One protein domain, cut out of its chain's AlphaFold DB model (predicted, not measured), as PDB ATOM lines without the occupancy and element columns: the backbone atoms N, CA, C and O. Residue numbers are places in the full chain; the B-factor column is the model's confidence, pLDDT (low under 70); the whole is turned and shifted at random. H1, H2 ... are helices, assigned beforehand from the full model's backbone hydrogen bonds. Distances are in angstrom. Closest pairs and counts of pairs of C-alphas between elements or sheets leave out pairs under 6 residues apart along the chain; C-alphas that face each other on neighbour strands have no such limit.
ATOM      1  N   ASP A 102     286.328 196.817 236.003       98.06
ATOM      2  CA  ASP A 102     286.696 195.521 236.561       98.06
ATOM      3  C   ASP A 102     287.909 195.690 237.477       98.06
ATOM      4  O   ASP A 102     288.979 196.106 237.030       98.06
ATOM      5  N   SER A 103     287.748 195.381 238.761       98.25
ATOM      6  CA  SER A 103     288.807 195.541 239.763       98.25
ATOM      7  C   SER A 103     290.044 194.681 239.474       98.25
ATOM      8  O   SER A 103     291.163 195.134 239.715       98.25
ATOM      9  N   ALA A 104     289.881 193.483 238.899       97.00
ATOM     10  CA  ALA A 104     291.005 192.618 238.547       97.00
ATOM     11  C   ALA A 104     291.824 193.211 237.390       97.00
ATOM     12  O   ALA A 104     293.053 193.113 237.384       97.00
ATOM     13  N   ILE A 105     291.151 193.839 236.419       95.62
ATOM     14  CA  ILE A 105     291.795 194.545 235.300       95.62
ATOM     15  C   ILE A 105     292.444 195.840 235.794       95.62
ATOM     16  O   ILE A 105     293.633 196.031 235.556       95.62
ATOM     17  N   LEU A 106     291.711 196.674 236.540       96.06
ATOM     18  CA  LEU A 106     292.182 197.952 237.087       96.06
ATOM     19  C   LEU A 106     293.512 197.795 237.838       96.06
ATOM     20  O   LEU A 106     294.476 198.531 237.603       96.06
ATOM     21  N   VAL A 107     293.579 196.811 238.737       96.88
ATOM     22  CA  VAL A 107     294.791 196.547 239.517       96.88
ATOM     23  C   VAL A 107     295.903 195.990 238.631       96.88
ATOM     24  O   VAL A 107     297.049 196.425 238.728       96.88
ATOM     25  N   ALA A 108     295.593 195.067 237.723       95.25
ATOM     26  CA  ALA A 108     296.602 194.482 236.851       95.25
ATOM     27  C   ALA A 108     297.213 195.483 235.859       95.25
ATOM     28  O   ALA A 108     298.421 195.437 235.625       95.25
ATOM     29  N   GLU A 109     296.426 196.411 235.316       93.69
ATOM     30  CA  GLU A 109     296.929 197.507 234.481       93.69
ATOM     31  C   GLU A 109     297.828 198.457 235.280       93.69
ATOM     32  O   GLU A 109     298.845 198.917 234.764       93.69
ATOM     33  N   SER A 110     297.524 198.670 236.564       94.56
ATOM     34  CA  SER A 110     298.385 199.448 237.465       94.56
ATOM     35  C   SER A 110     299.748 198.774 237.680       94.56
ATOM     36  O   SER A 110     300.773 199.450 237.746       94.56
ATOM     37  N   VAL A 111     299.787 197.437 237.735       94.81
ATOM     38  CA  VAL A 111     301.031 196.652 237.872       94.81
ATOM     39  C   VAL A 111     301.812 196.573 236.560       94.81
ATOM     40  O   VAL A 111     303.048 196.604 236.557       94.81
ATOM     41  N   PHE A 112     301.111 196.491 235.430       92.56
ATOM     42  CA  PHE A 112     301.704 196.329 234.105       92.56
ATOM     43  C   PHE A 112     301.356 197.484 233.147       92.56
ATOM     44  O   PHE A 112     300.862 197.224 232.048       92.56
ATOM     45  N   PRO A 113     301.696 198.745 233.477       89.50
ATOM     46  CA  PRO A 113     301.261 199.914 232.702       89.50
ATOM     47  C   PRO A 113     301.845 199.956 231.282       89.50
ATOM     48  O   PRO A 113     301.333 200.647 230.406       89.50
ATOM     49  N   SER A 114     302.927 199.213 231.031       87.25
ATOM     50  CA  SER A 114     303.572 199.121 229.717       87.25
ATOM     51  C   SER A 114     302.925 198.093 228.780       87.25
ATOM     52  O   SER A 114     303.323 198.008 227.617       87.25
ATOM     53  N   ILE A 115     301.990 197.265 229.265       84.44
ATOM     54  CA  ILE A 115     301.260 196.310 228.426       84.44
ATOM     55  C   ILE A 115     300.078 197.056 227.798       84.44
ATOM     56  O   ILE A 115     299.224 197.546 228.529       84.44
ATOM     57  N   PRO A 116     299.991 197.149 226.457       81.44
ATOM     58  CA  PRO A 116     298.826 197.745 225.815       81.44
ATOM     59  C   PRO A 116     297.558 196.973 226.181       81.44
ATOM     60  O   PRO A 116     297.589 195.743 226.190       81.44
ATOM     61  N   SER A 117     296.435 197.670 226.351       76.31
ATOM     62  CA  SER A 117     295.127 197.070 226.669       76.31
ATOM     63  C   SER A 117     294.645 196.025 225.649       76.31
ATOM     64  O   SER A 117     293.793 195.195 225.942       76.31
ATOM     65  N   THR A 118     295.213 196.021 224.440       79.06
ATOM     66  CA  THR A 118     294.939 195.023 223.395       79.06
ATOM     67  C   THR A 118     295.680 193.699 223.589       79.06
ATOM     68  O   THR A 118     295.451 192.751 222.836       79.06
ATOM     69  N   ARG A 119     296.596 193.617 224.559       82.25
ATOM     70  CA  ARG A 119     297.325 192.394 224.902       82.25
ATOM     71  C   ARG A 119     296.809 191.818 226.216       82.25
ATOM     72  O   ARG A 119     296.455 192.573 227.115       82.25
ATOM     73  N   PRO A 120     296.814 190.483 226.357       80.31
ATOM     74  CA  PRO A 120     296.395 189.856 227.598       80.31
ATOM     75  C   PRO A 120     297.325 190.272 228.738       80.31
ATOM     76  O   PRO A 120     298.554 190.228 228.614       80.31
ATOM     77  N   LEU A 121     296.717 190.641 229.863       83.44
ATOM     78  CA  LEU A 121     297.423 190.867 231.114       83.44
ATOM     79  C   LEU A 121     298.107 189.572 231.550       83.44
ATOM     80  O   LEU A 121     297.549 188.481 231.438       83.44
ATOM     81  N   THR A 122     299.342 189.675 232.043       82.31
ATOM     82  CA  THR A 122     300.115 188.472 232.391       82.31
ATOM     83  C   THR A 122     299.711 187.843 233.719       82.31
ATOM     84  O   THR A 122     300.038 186.682 233.959       82.31
ATOM     85  N   ARG A 123     299.052 188.614 234.586       90.06
ATOM     86  CA  ARG A 123     298.544 188.172 235.880       90.06
ATOM     87  C   ARG A 123     297.413 189.092 236.325       90.06
ATOM     88  O   ARG A 123     297.479 190.294 236.082       90.06
ATOM     89  N   GLN A 124     296.432 188.504 236.995       93.69
ATOM     90  CA  GLN A 124     295.404 189.193 237.764       93.69
ATOM     91  C   GLN A 124     295.449 188.681 239.211       93.69
ATOM     92  O   GLN A 124     295.955 187.584 239.473       93.69
ATOM     93  N   TRP A 125     294.963 189.493 240.144       96.31
ATOM     94  CA  TRP A 125     294.887 189.171 241.568       96.31
ATOM     95  C   TRP A 125     293.433 188.882 241.914       96.31
ATOM     96  O   TRP A 125     292.555 189.592 241.433       96.31
ATOM     97  N   GLY A 126     293.194 187.846 242.717       96.69
ATOM     98  CA  GLY A 126     291.847 187.492 243.155       96.69
ATOM     99  C   GLY A 126     291.300 188.485 244.177       96.69
ATOM    100  O   GLY A 126     292.063 189.124 244.904       96.69
ATOM    101  N   LEU A 127     289.973 188.577 244.258       97.69
ATOM    102  CA  LEU A 127     289.281 189.507 245.150       97.69
ATOM    103  C   LEU A 127     289.708 189.346 246.612       97.69
ATOM    104  O   LEU A 127     289.952 190.345 247.274       97.69
ATOM    105  N   LYS A 128     289.882 188.107 247.084       96.69
ATOM    106  CA  LYS A 128     290.355 187.799 248.442       96.69
ATOM    107  C   LYS A 128     291.706 188.451 248.754       96.69
ATOM    108  O   LYS A 128     291.856 189.086 249.791       96.69
ATOM    109  N   THR A 129     292.668 188.353 247.833       97.12
ATOM    110  CA  THR A 129     293.981 189.004 247.976       97.12
ATOM    111  C   THR A 129     293.840 190.521 248.012       97.12
ATOM    112  O   THR A 129     294.437 191.166 248.863       97.12
ATOM    113  N   LEU A 130     293.036 191.098 247.114       98.25
ATOM    114  CA  LEU A 130     292.859 192.551 247.046       98.25
ATOM    115  C   LEU A 130     292.123 193.109 248.268       98.25
ATOM    116  O   LEU A 130     292.495 194.164 248.770       98.25
ATOM    117  N   ALA A 131     291.110 192.404 248.766       98.06
ATOM    118  CA  ALA A 131     290.391 192.778 249.978       98.06
ATOM    119  C   ALA A 131     291.325 192.777 251.195       98.06
ATOM    120  O   ALA A 131     291.341 193.752 251.948       98.06
ATOM    121  N   LYS A 132     292.169 191.747 251.342       97.75
ATOM    122  CA  LYS A 132     293.159 191.692 252.424       97.75
ATOM    123  C   LYS A 132     294.197 192.807 252.288       97.75
ATOM    124  O   LYS A 132     294.410 193.549 253.238       97.75
ATOM    125  N   ASP A 133     294.791 192.964 251.108       97.50
ATOM    126  CA  ASP A 133     295.890 193.911 250.893       97.50
ATOM    127  C   ASP A 133     295.451 195.380 250.984       97.50
ATOM    128  O   ASP A 133     296.208 196.212 251.480       97.50
ATOM    129  N   PHE A 134     294.263 195.725 250.474       98.12
ATOM    130  CA  PHE A 134     293.819 197.124 250.381       98.12
ATOM    131  C   PHE A 134     292.914 197.536 251.532       98.12
ATOM    132  O   PHE A 134     292.957 198.684 251.970       98.12
ATOM    133  N   LEU A 135     292.072 196.621 252.004       97.00
ATOM    134  CA  LEU A 135     291.061 196.917 253.015       97.00
ATOM    135  C   LEU A 135     291.415 196.317 254.380       97.00
ATOM    136  O   LEU A 135     290.776 196.667 255.365       97.00
ATOM    137  N   GLY A 136     292.409 195.423 254.452       96.31
ATOM    138  CA  GLY A 136     292.701 194.658 255.665       96.31
ATOM    139  C   GLY A 136     291.637 193.607 255.982       96.31
ATOM    140  O   GLY A 136     291.569 193.150 257.118       96.31
ATOM    141  N   LEU A 137     290.797 193.243 255.006       94.38
ATOM    142  CA  LEU A 137     289.617 192.410 255.229       94.38
ATOM    143  C   LEU A 137     289.811 190.988 254.738       94.38
ATOM    144  O   LEU A 137     290.184 190.745 253.589       94.38
ATOM    145  N   ASP A 138     289.445 190.048 255.598       93.50
ATOM    146  CA  ASP A 138     289.307 188.653 255.232       93.50
ATOM    147  C   ASP A 138     287.880 188.354 254.786       93.50
ATOM    148  O   ASP A 138     286.947 188.340 255.592       93.50
ATOM    149  N   ILE A 139     287.730 188.070 253.495       93.00
ATOM    150  CA  ILE A 139     286.462 187.649 252.892       93.00
ATOM    151  C   ILE A 139     286.467 186.149 252.595       93.00
ATOM    152  O   ILE A 139     287.532 185.526 252.543       93.00
ATOM    153  N   GLN A 140     285.285 185.572 252.354       89.62
ATOM    154  CA  GLN A 140     285.138 184.171 251.927       89.62
ATOM    155  C   GLN A 140     285.706 183.165 252.953       89.62
ATOM    156  O   GLN A 140     286.204 182.098 252.598       89.62
ATOM    157  N   LYS A 141     285.653 183.496 254.251       86.81
ATOM    158  CA  LYS A 141     286.123 182.623 255.351       86.81
ATOM    159  C   LYS A 141     285.095 181.565 255.781       86.81
ATOM    160  O   LYS A 141     285.389 180.765 256.667       86.81
ATOM    161  N   SER A 142     283.887 181.578 255.214       81.38
ATOM    162  CA  SER A 142     282.845 180.606 255.552       81.38
ATOM    163  C   SER A 142     283.139 179.232 254.946       81.38
ATOM    164  O   SER A 142     283.590 179.112 253.812       81.38
ATOM    165  N   ASP A 143     282.800 178.183 255.690       80.56
ATOM    166  CA  ASP A 143     282.756 176.794 255.229       80.56
ATOM    167  C   ASP A 143     281.544 176.492 254.322       80.56
ATOM    168  O   ASP A 143     281.458 175.421 253.720       80.56
ATOM    169  N   ARG A 144     280.603 177.438 254.194       81.00
ATOM    170  CA  ARG A 144     279.379 177.315 253.389       81.00
ATOM    171  C   ARG A 144     279.493 177.952 252.005       81.00
ATOM    172  O   ARG A 144     278.483 178.333 251.425       81.00
ATOM    173  N   GLY A 145     280.706 178.039 251.469       86.12
ATOM    174  CA  GLY A 145     280.986 178.659 250.178       86.12
ATOM    175  C   GLY A 145     280.959 180.184 250.208       86.12
ATOM    176  O   GLY A 145     280.821 180.800 251.267       86.12
ATOM    177  N   HIS A 146     281.143 180.805 249.043       88.31
ATOM    178  CA  HIS A 146     281.261 182.257 248.954       88.31
ATOM    179  C   HIS A 146     279.885 182.919 248.984       88.31
ATOM    180  O   HIS A 146     278.902 182.390 248.455       88.31
ATOM    181  N   ASN A 147     279.829 184.119 249.555       91.94
ATOM    182  CA  ASN A 147     278.630 184.935 249.559       91.94
ATOM    183  C   ASN A 147     278.719 185.998 248.454       91.94
ATOM    184  O   ASN A 147     279.564 186.886 248.492       91.94
ATOM    185  N   ALA A 148     277.816 185.938 247.472       94.69
ATOM    186  CA  ALA A 148     277.837 186.867 246.340       94.69
ATOM    187  C   ALA A 148     277.633 188.338 246.750       94.69
ATOM    188  O   ALA A 148     278.110 189.239 246.061       94.69
ATOM    189  N   LEU A 149     276.934 188.595 247.861       95.81
ATOM    190  CA  LEU A 149     276.749 189.949 248.367       95.81
ATOM    191  C   LEU A 149     278.016 190.462 249.065       95.81
ATOM    192  O   LEU A 149     278.406 191.601 248.824       95.81
ATOM    193  N   GLU A 150     278.683 189.618 249.860       96.50
ATOM    194  CA  GLU A 150     280.015 189.903 250.423       96.50
ATOM    195  C   GLU A 150     281.000 190.274 249.305       96.50
ATOM    196  O   GLU A 150     281.646 191.320 249.364       96.50
ATOM    197  N   ASP A 151     281.039 189.472 248.237       96.81
ATOM    198  CA  ASP A 151     281.903 189.706 247.080       96.81
ATOM    199  C   ASP A 151     281.572 191.030 246.362       96.81
ATOM    200  O   ASP A 151     282.479 191.757 245.939       96.81
ATOM    201  N   ALA A 152     280.287 191.394 246.254       97.88
ATOM    202  CA  ALA A 152     279.858 192.662 245.662       97.88
ATOM    203  C   ALA A 152     280.327 193.874 246.490       97.88
ATOM    204  O   ALA A 152     280.883 194.826 245.929       97.88
ATOM    205  N   TYR A 153     280.173 193.830 247.818       98.31
ATOM    206  CA  TYR A 153     280.664 194.886 248.712       98.31
ATOM    207  C   TYR A 153     282.188 194.970 248.729       98.31
ATOM    208  O   TYR A 153     282.743 196.064 248.606       98.31
ATOM    209  N   ALA A 154     282.879 193.834 248.822       98.25
ATOM    210  CA  ALA A 154     284.336 193.790 248.797       98.25
ATOM    211  C   ALA A 154     284.879 194.391 247.493       98.25
ATOM    212  O   ALA A 154     285.768 195.241 247.519       98.25
ATOM    213  N   THR A 155     284.281 194.033 246.354       98.44
ATOM    214  CA  THR A 155     284.645 194.587 245.044       98.44
ATOM    215  C   THR A 155     284.432 196.097 244.985       98.44
ATOM    216  O   THR A 155     285.333 196.831 244.570       98.44
ATOM    217  N   ARG A 156     283.261 196.582 245.424       98.38
ATOM    218  CA  ARG A 156     282.961 198.019 245.515       98.38
ATOM    219  C   ARG A 156     284.030 198.740 246.335       98.38
ATOM    220  O   ARG A 156     284.577 199.744 245.879       98.38
ATOM    221  N   ASN A 157     284.340 198.224 247.519       98.31
ATOM    222  CA  ASN A 157     285.258 198.863 248.454       98.31
ATOM    223  C   ASN A 157     286.704 198.848 247.936       98.31
ATOM    224  O   ASN A 157     287.387 199.864 248.051       98.31
ATOM    225  N   VAL A 158     287.140 197.771 247.274       98.69
ATOM    226  CA  VAL A 158     288.435 197.708 246.572       98.69
ATOM    227  C   VAL A 158     288.532 198.807 245.510       98.69
ATOM    228  O   VAL A 158     289.525 199.530 245.455       98.69
ATOM    229  N   VAL A 159     287.494 198.990 244.688       98.62
ATOM    230  CA  VAL A 159     287.493 200.033 243.647       98.62
ATOM    231  C   VAL A 159     287.496 201.436 244.256       98.62
ATOM    232  O   VAL A 159     288.260 202.292 243.808       98.62
ATOM    233  N   ILE A 160     286.700 201.679 245.301       98.44
ATOM    234  CA  ILE A 160     286.706 202.957 246.030       98.44
ATOM    235  C   ILE A 160     288.092 203.238 246.619       98.44
ATOM    236  O   ILE A 160     288.578 204.365 246.511       98.44
ATOM    237  N   TRP A 161     288.745 202.232 247.204       98.56
ATOM    238  CA  TRP A 161     290.096 202.367 247.739       98.56
ATOM    239  C   TRP A 161     291.090 202.774 246.649       98.56
ATOM    240  O   TRP A 161     291.821 203.744 246.836       98.56
ATOM    241  N   CYS A 162     291.055 202.122 245.480       98.38
ATOM    242  CA  CYS A 162     291.908 202.475 244.342       98.38
ATOM    243  C   CYS A 162     291.706 203.929 243.884       98.38
ATOM    244  O   CYS A 162     292.669 204.608 243.535       98.38
ATOM    245  N   ILE A 163     290.461 204.418 243.890       97.50
ATOM    246  CA  ILE A 163     290.129 205.799 243.505       97.50
ATOM    247  C   ILE A 163     290.643 206.803 244.545       97.50
ATOM    248  O   ILE A 163     291.145 207.866 244.182       97.50
ATOM    249  N   ARG A 164     290.503 206.490 245.839       98.06
ATOM    250  CA  ARG A 164     290.868 207.397 246.940       98.06
ATOM    251  C   ARG A 164     292.366 207.421 247.231       98.06
ATOM    252  O   ARG A 164     292.854 208.453 247.682       98.06
ATOM    253  N   ASN A 165     293.078 206.330 246.947       98.12
ATOM    254  CA  ASN A 165     294.483 206.137 247.315       98.12
ATOM    255  C   ASN A 165     295.372 205.827 246.088       98.12
ATOM    256  O   ASN A 165     296.012 204.775 246.027       98.12
ATOM    257  N   PRO A 166     295.444 206.719 245.080       97.38
ATOM    258  CA  PRO A 166     296.164 206.436 243.835       97.38
ATOM    259  C   PRO A 166     297.681 206.280 244.024       97.38
ATOM    260  O   PRO A 166     298.312 205.542 243.272       97.38
ATOM    261  N   GLU A 167     298.281 206.959 245.005       97.88
ATOM    262  CA  GLU A 167     299.715 206.813 245.293       97.88
ATOM    263  C   GLU A 167     300.019 205.485 245.996       97.88
ATOM    264  O   GLU A 167     300.960 204.794 245.609       97.88
ATOM    265  N   ASP A 168     299.180 205.062 246.945       98.19
ATOM    266  CA  ASP A 168     299.337 203.762 247.608       98.19
ATOM    267  C   ASP A 168     299.137 202.607 246.624       98.19
ATOM    268  O   ASP A 168     299.897 201.636 246.641       98.19
ATOM    269  N   LEU A 169     298.185 202.742 245.693       97.88
ATOM    270  CA  LEU A 169     298.010 201.792 244.596       97.88
ATOM    271  C   LEU A 169     299.278 201.675 243.741       97.88
ATOM    272  O   LEU A 169     299.671 200.561 243.399       97.88
ATOM    273  N   LYS A 170     299.949 202.790 243.415       97.06
ATOM    274  CA  LYS A 170     301.222 202.755 242.670       97.06
ATOM    275  C   LYS A 170     302.309 202.033 243.459       97.06
ATOM    276  O   LYS A 170     302.967 201.158 242.902       97.06
ATOM    277  N   VAL A 171     302.478 202.359 244.742       98.06
ATOM    278  CA  VAL A 171     303.484 201.716 245.605       98.06
ATOM    279  C   VAL A 171     303.233 200.210 245.698       98.06
ATOM    280  O   VAL A 171     304.152 199.406 245.506       98.06
ATOM    281  N   TRP A 172     301.982 199.810 245.935       97.88
ATOM    282  CA  TRP A 172     301.602 198.401 245.953       97.88
ATOM    283  C   TRP A 172     301.870 197.739 244.597       97.88
ATOM    284  O   TRP A 172     302.460 196.656 244.541       97.88
ATOM    285  N   ALA A 173     301.515 198.404 243.496       96.94
ATOM    286  CA  ALA A 173     301.672 197.867 242.153       96.94
ATOM    287  C   ALA A 173     303.144 197.649 241.773       96.94
ATOM    288  O   ALA A 173     303.494 196.625 241.180       96.94
ATOM    289  N   GLU A 174     304.035 198.559 242.170       96.12
ATOM    290  CA  GLU A 174     305.478 198.396 241.996       96.12
ATOM    291  C   GLU A 174     306.016 197.198 242.784       96.12
ATOM    292  O   GLU A 174     306.769 196.387 242.233       96.12
ATOM    293  N   LYS A 175     305.591 197.035 244.043       96.38
ATOM    294  CA  LYS A 175     305.952 195.874 244.869       96.38
ATOM    295  C   LYS A 175     305.470 194.570 244.227       96.38
ATOM    296  O   LYS A 175     306.251 193.625 244.102       96.38
ATOM    297  N   ALA A 176     304.219 194.529 243.775       95.69
ATOM    298  CA  ALA A 176     303.631 193.366 243.123       95.69
ATOM    299  C   ALA A 176     304.363 193.016 241.812       95.69
ATOM    300  O   ALA A 176     304.672 191.847 241.564       95.69
ATOM    301  N   ARG A 177     304.740 194.020 241.008       93.38
ATOM    302  CA  ARG A 177     305.553 193.838 239.792       93.38
ATOM    303  C   ARG A 177     306.902 193.190 240.104       93.38
ATOM    304  O   ARG A 177     307.280 192.217 239.451       93.38
ATOM    305  N   LEU A 178     307.611 193.697 241.115       93.75
ATOM    306  CA  LEU A 178     308.909 193.157 241.532       93.75
ATOM    307  C   LEU A 178     308.794 191.702 242.004       93.75
ATOM    308  O   LEU A 178     309.639 190.872 241.663       93.75
ATOM    309  N   GLN A 179     307.737 191.363 242.747       91.94
ATOM    310  CA  GLN A 179     307.476 189.983 243.166       91.94
ATOM    311  C   GLN A 179     307.279 189.047 241.962       91.94
ATOM    312  O   GLN A 179     307.850 187.954 241.930       91.94
ATOM    313  N   GLU A 180     306.532 189.473 240.941       90.56
ATOM    314  CA  GLU A 180     306.326 188.684 239.721       90.56
ATOM    315  C   GLU A 180     307.619 188.472 238.925       90.56
ATOM    316  O   GLU A 180     307.893 187.366 238.445       90.56
ATOM    317  N   GLU A 181     308.463 189.496 238.817       89.06
ATOM    318  CA  GLU A 181     309.777 189.377 238.182       89.06
ATOM    319  C   GLU A 181     310.682 188.389 238.930       89.06
ATOM    320  O   GLU A 181     311.309 187.523 238.309       89.06
ATOM    321  N   GLN A 182     310.698 188.446 240.263       90.50
ATOM    322  CA  GLN A 182     311.449 187.503 241.094       90.50
ATOM    323  C   GLN A 182     310.943 186.064 240.924       90.50
ATOM    324  O   GLN A 182     311.754 185.144 240.750       90.50
ATOM    325  N   LYS A 183     309.619 185.849 240.911       88.12
ATOM    326  CA  LYS A 183     309.009 184.535 240.642       88.12
ATOM    327  C   LYS A 183     309.425 184.005 239.263       88.12
ATOM    328  O   LYS A 183     309.847 182.851 239.146       88.12
ATOM    329  N   ARG A 184     309.418 184.850 238.224       84.75
ATOM    330  CA  ARG A 184     309.878 184.487 236.868       84.75
ATOM    331  C   ARG A 184     311.356 184.093 236.836       84.75
ATOM    332  O   ARG A 184     311.698 183.087 236.215       84.75
ATOM    333  N   GLN A 185     312.224 184.828 237.529       84.69
ATOM    334  CA  GLN A 185     313.656 184.511 237.600       84.69
ATOM    335  C   GLN A 185     313.926 183.186 238.326       84.69
ATOM    336  O   GLN A 185     314.752 182.392 237.868       84.69
ATOM    337  N   ARG A 186     313.217 182.911 239.431       82.81
ATOM    338  CA  ARG A 186     313.304 181.629 240.151       82.81
ATOM    339  C   ARG A 186     312.877 180.463 239.256       82.81
ATOM    340  O   ARG A 186     313.626 179.500 239.098       82.81
ATOM    341  N   ASN A 187     311.739 180.600 238.579       77.56
ATOM    342  CA  ASN A 187     311.215 179.565 237.686       77.56
ATOM    343  C   ASN A 187     312.092 179.356 236.437       77.56
ATOM    344  O   ASN A 187     312.239 178.227 235.965       77.56
ATOM    345  N   GLY A 188     312.730 180.413 235.925       68.38
ATOM    346  CA  GLY A 188     313.703 180.334 234.831       68.38
ATOM    347  C   GLY A 188     314.976 179.565 235.204       68.38
ATOM    348  O   GLY A 188     315.458 178.757 234.410       68.38
ATOM    349  N   LYS A 189     315.482 179.736 236.435       57.47
ATOM    350  CA  LYS A 189     316.639 178.980 236.950       57.47
ATOM    351  C   LYS A 189     316.319 177.495 237.158       57.47
ATOM    352  O   LYS A 189     317.152 176.650 236.835       57.47
ATOM    353  N   ARG A 217     286.768 190.321 259.965       66.56
ATOM    354  CA  ARG A 217     285.852 189.838 258.917       66.56
ATOM    355  C   ARG A 217     285.005 190.992 258.399       66.56
ATOM    356  O   ARG A 217     284.634 191.881 259.160       66.56
ATOM    357  N   LEU A 218     284.608 190.947 257.124       54.12
ATOM    358  CA  LEU A 218     283.698 191.960 256.566       54.12
ATOM    359  C   LEU A 218     282.361 192.017 257.332       54.12
ATOM    360  O   LEU A 218     281.808 193.096 257.514       54.12
ATOM    361  N   SER A 219     281.885 190.873 257.839       57.94
ATOM    362  CA  SER A 219     280.703 190.798 258.708       57.94
ATOM    363  C   SER A 219     280.833 191.606 259.996       57.94
ATOM    364  O   SER A 219     279.827 192.070 260.518       57.94
ATOM    365  N   ASP A 220     282.052 191.778 260.505       64.12
ATOM    366  CA  ASP A 220     282.304 192.437 261.786       64.12
ATOM    367  C   ASP A 220     282.278 193.968 261.645       64.12
ATOM    368  O   ASP A 220     282.150 194.676 262.638       64.12
ATOM    369  N   LEU A 221     282.359 194.475 260.406       61.19
ATOM    370  CA  LEU A 221     282.264 195.897 260.053       61.19
ATOM    371  C   LEU A 221     280.952 196.238 259.330       61.19
ATOM    372  O   LEU A 221     280.850 197.285 258.699       61.19
ATOM    373  N   ALA A 222     279.963 195.344 259.385       59.06
ATOM    374  CA  ALA A 222     278.675 195.492 258.713       59.06
ATOM    375  C   ALA A 222     278.025 196.867 258.953       59.06
ATOM    376  O   ALA A 222     277.605 197.527 258.005       59.06
ATOM    377  N   GLU A 223     277.987 197.300 260.215       53.59
ATOM    378  CA  GLU A 223     277.368 198.559 260.645       53.59
ATOM    379  C   GLU A 223     278.188 199.783 260.204       53.59
ATOM    380  O   GLU A 223     277.623 200.773 259.747       53.59
TER     381      GLU A 223
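AT A GLANCE: This is residues 102 to 189 and 217 to 223 of the 236 residues of the protein "Exonuclease, RNase T/DNA polymerase III" of Penicillium patulum (UniProt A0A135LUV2). Two long helices, H3 and H4, meet near their ends as a V, and two short helices, H1 and H2, sit between its arms: H2 packs on H3, and H1 bridges from H3 to H4. The far end of H4, residues 181 to 189, sticks out free, while little H5 lies near H3. The printed part has 95 residues with five named helices, H1 to H5 in chain order, and no named strand; the class is all helix. It is only just compact, close to loose, with a radius of gyration of the C-alphas of 14.8 A and spans of 45 by 30 by 24 A.

IN THESE COORDINATES: H1, residues 103 to 111, begins at C-alpha 103 (288.807, 195.541, 239.763) and is 12.4 A long. H2, residues 127 to 135, is 11.0 A long. H3, residues 148 to 164, is 24.3 A long. H4, residues 166 to 189, is 34.9 A long and ends at C-alpha 189 (316.639, 178.980, 236.950). H5, residues 218 to 221, is 5.5 A long.

HOW THE PARTS SIT: H1 touches H4 about perpendicular, at 75 degrees, with C-alphas of Val 111 and Ala 173 closest at 4.5 A. H1 only just touches H3, with 3 pairs of C-alphas within 8 A, the closest Ser 103 and Val 159 at 6.1 A. H2 touches H3 at a steep tilt of 44 degrees, the same way; the closest C-alphas, Ala 131 and Ala 154, are 6.3 A apart. H2 and H4 are apart. In H1, H2, H3 and H4 every O i to N i+4 pair is within hydrogen-bond range; H5 is too short for one.

THE WHOLE: The farthest C-alphas, Lys 189 and Glu 223, are 49.9 A apart. Residues 190 to 216 are not printed; C-alphas 189 and 217 are 39.3 A apart across the cut. The links H1 to H2 and H2 to H3 are long. Residues 188 to 189 and 217 to 223 have pLDDT under 70.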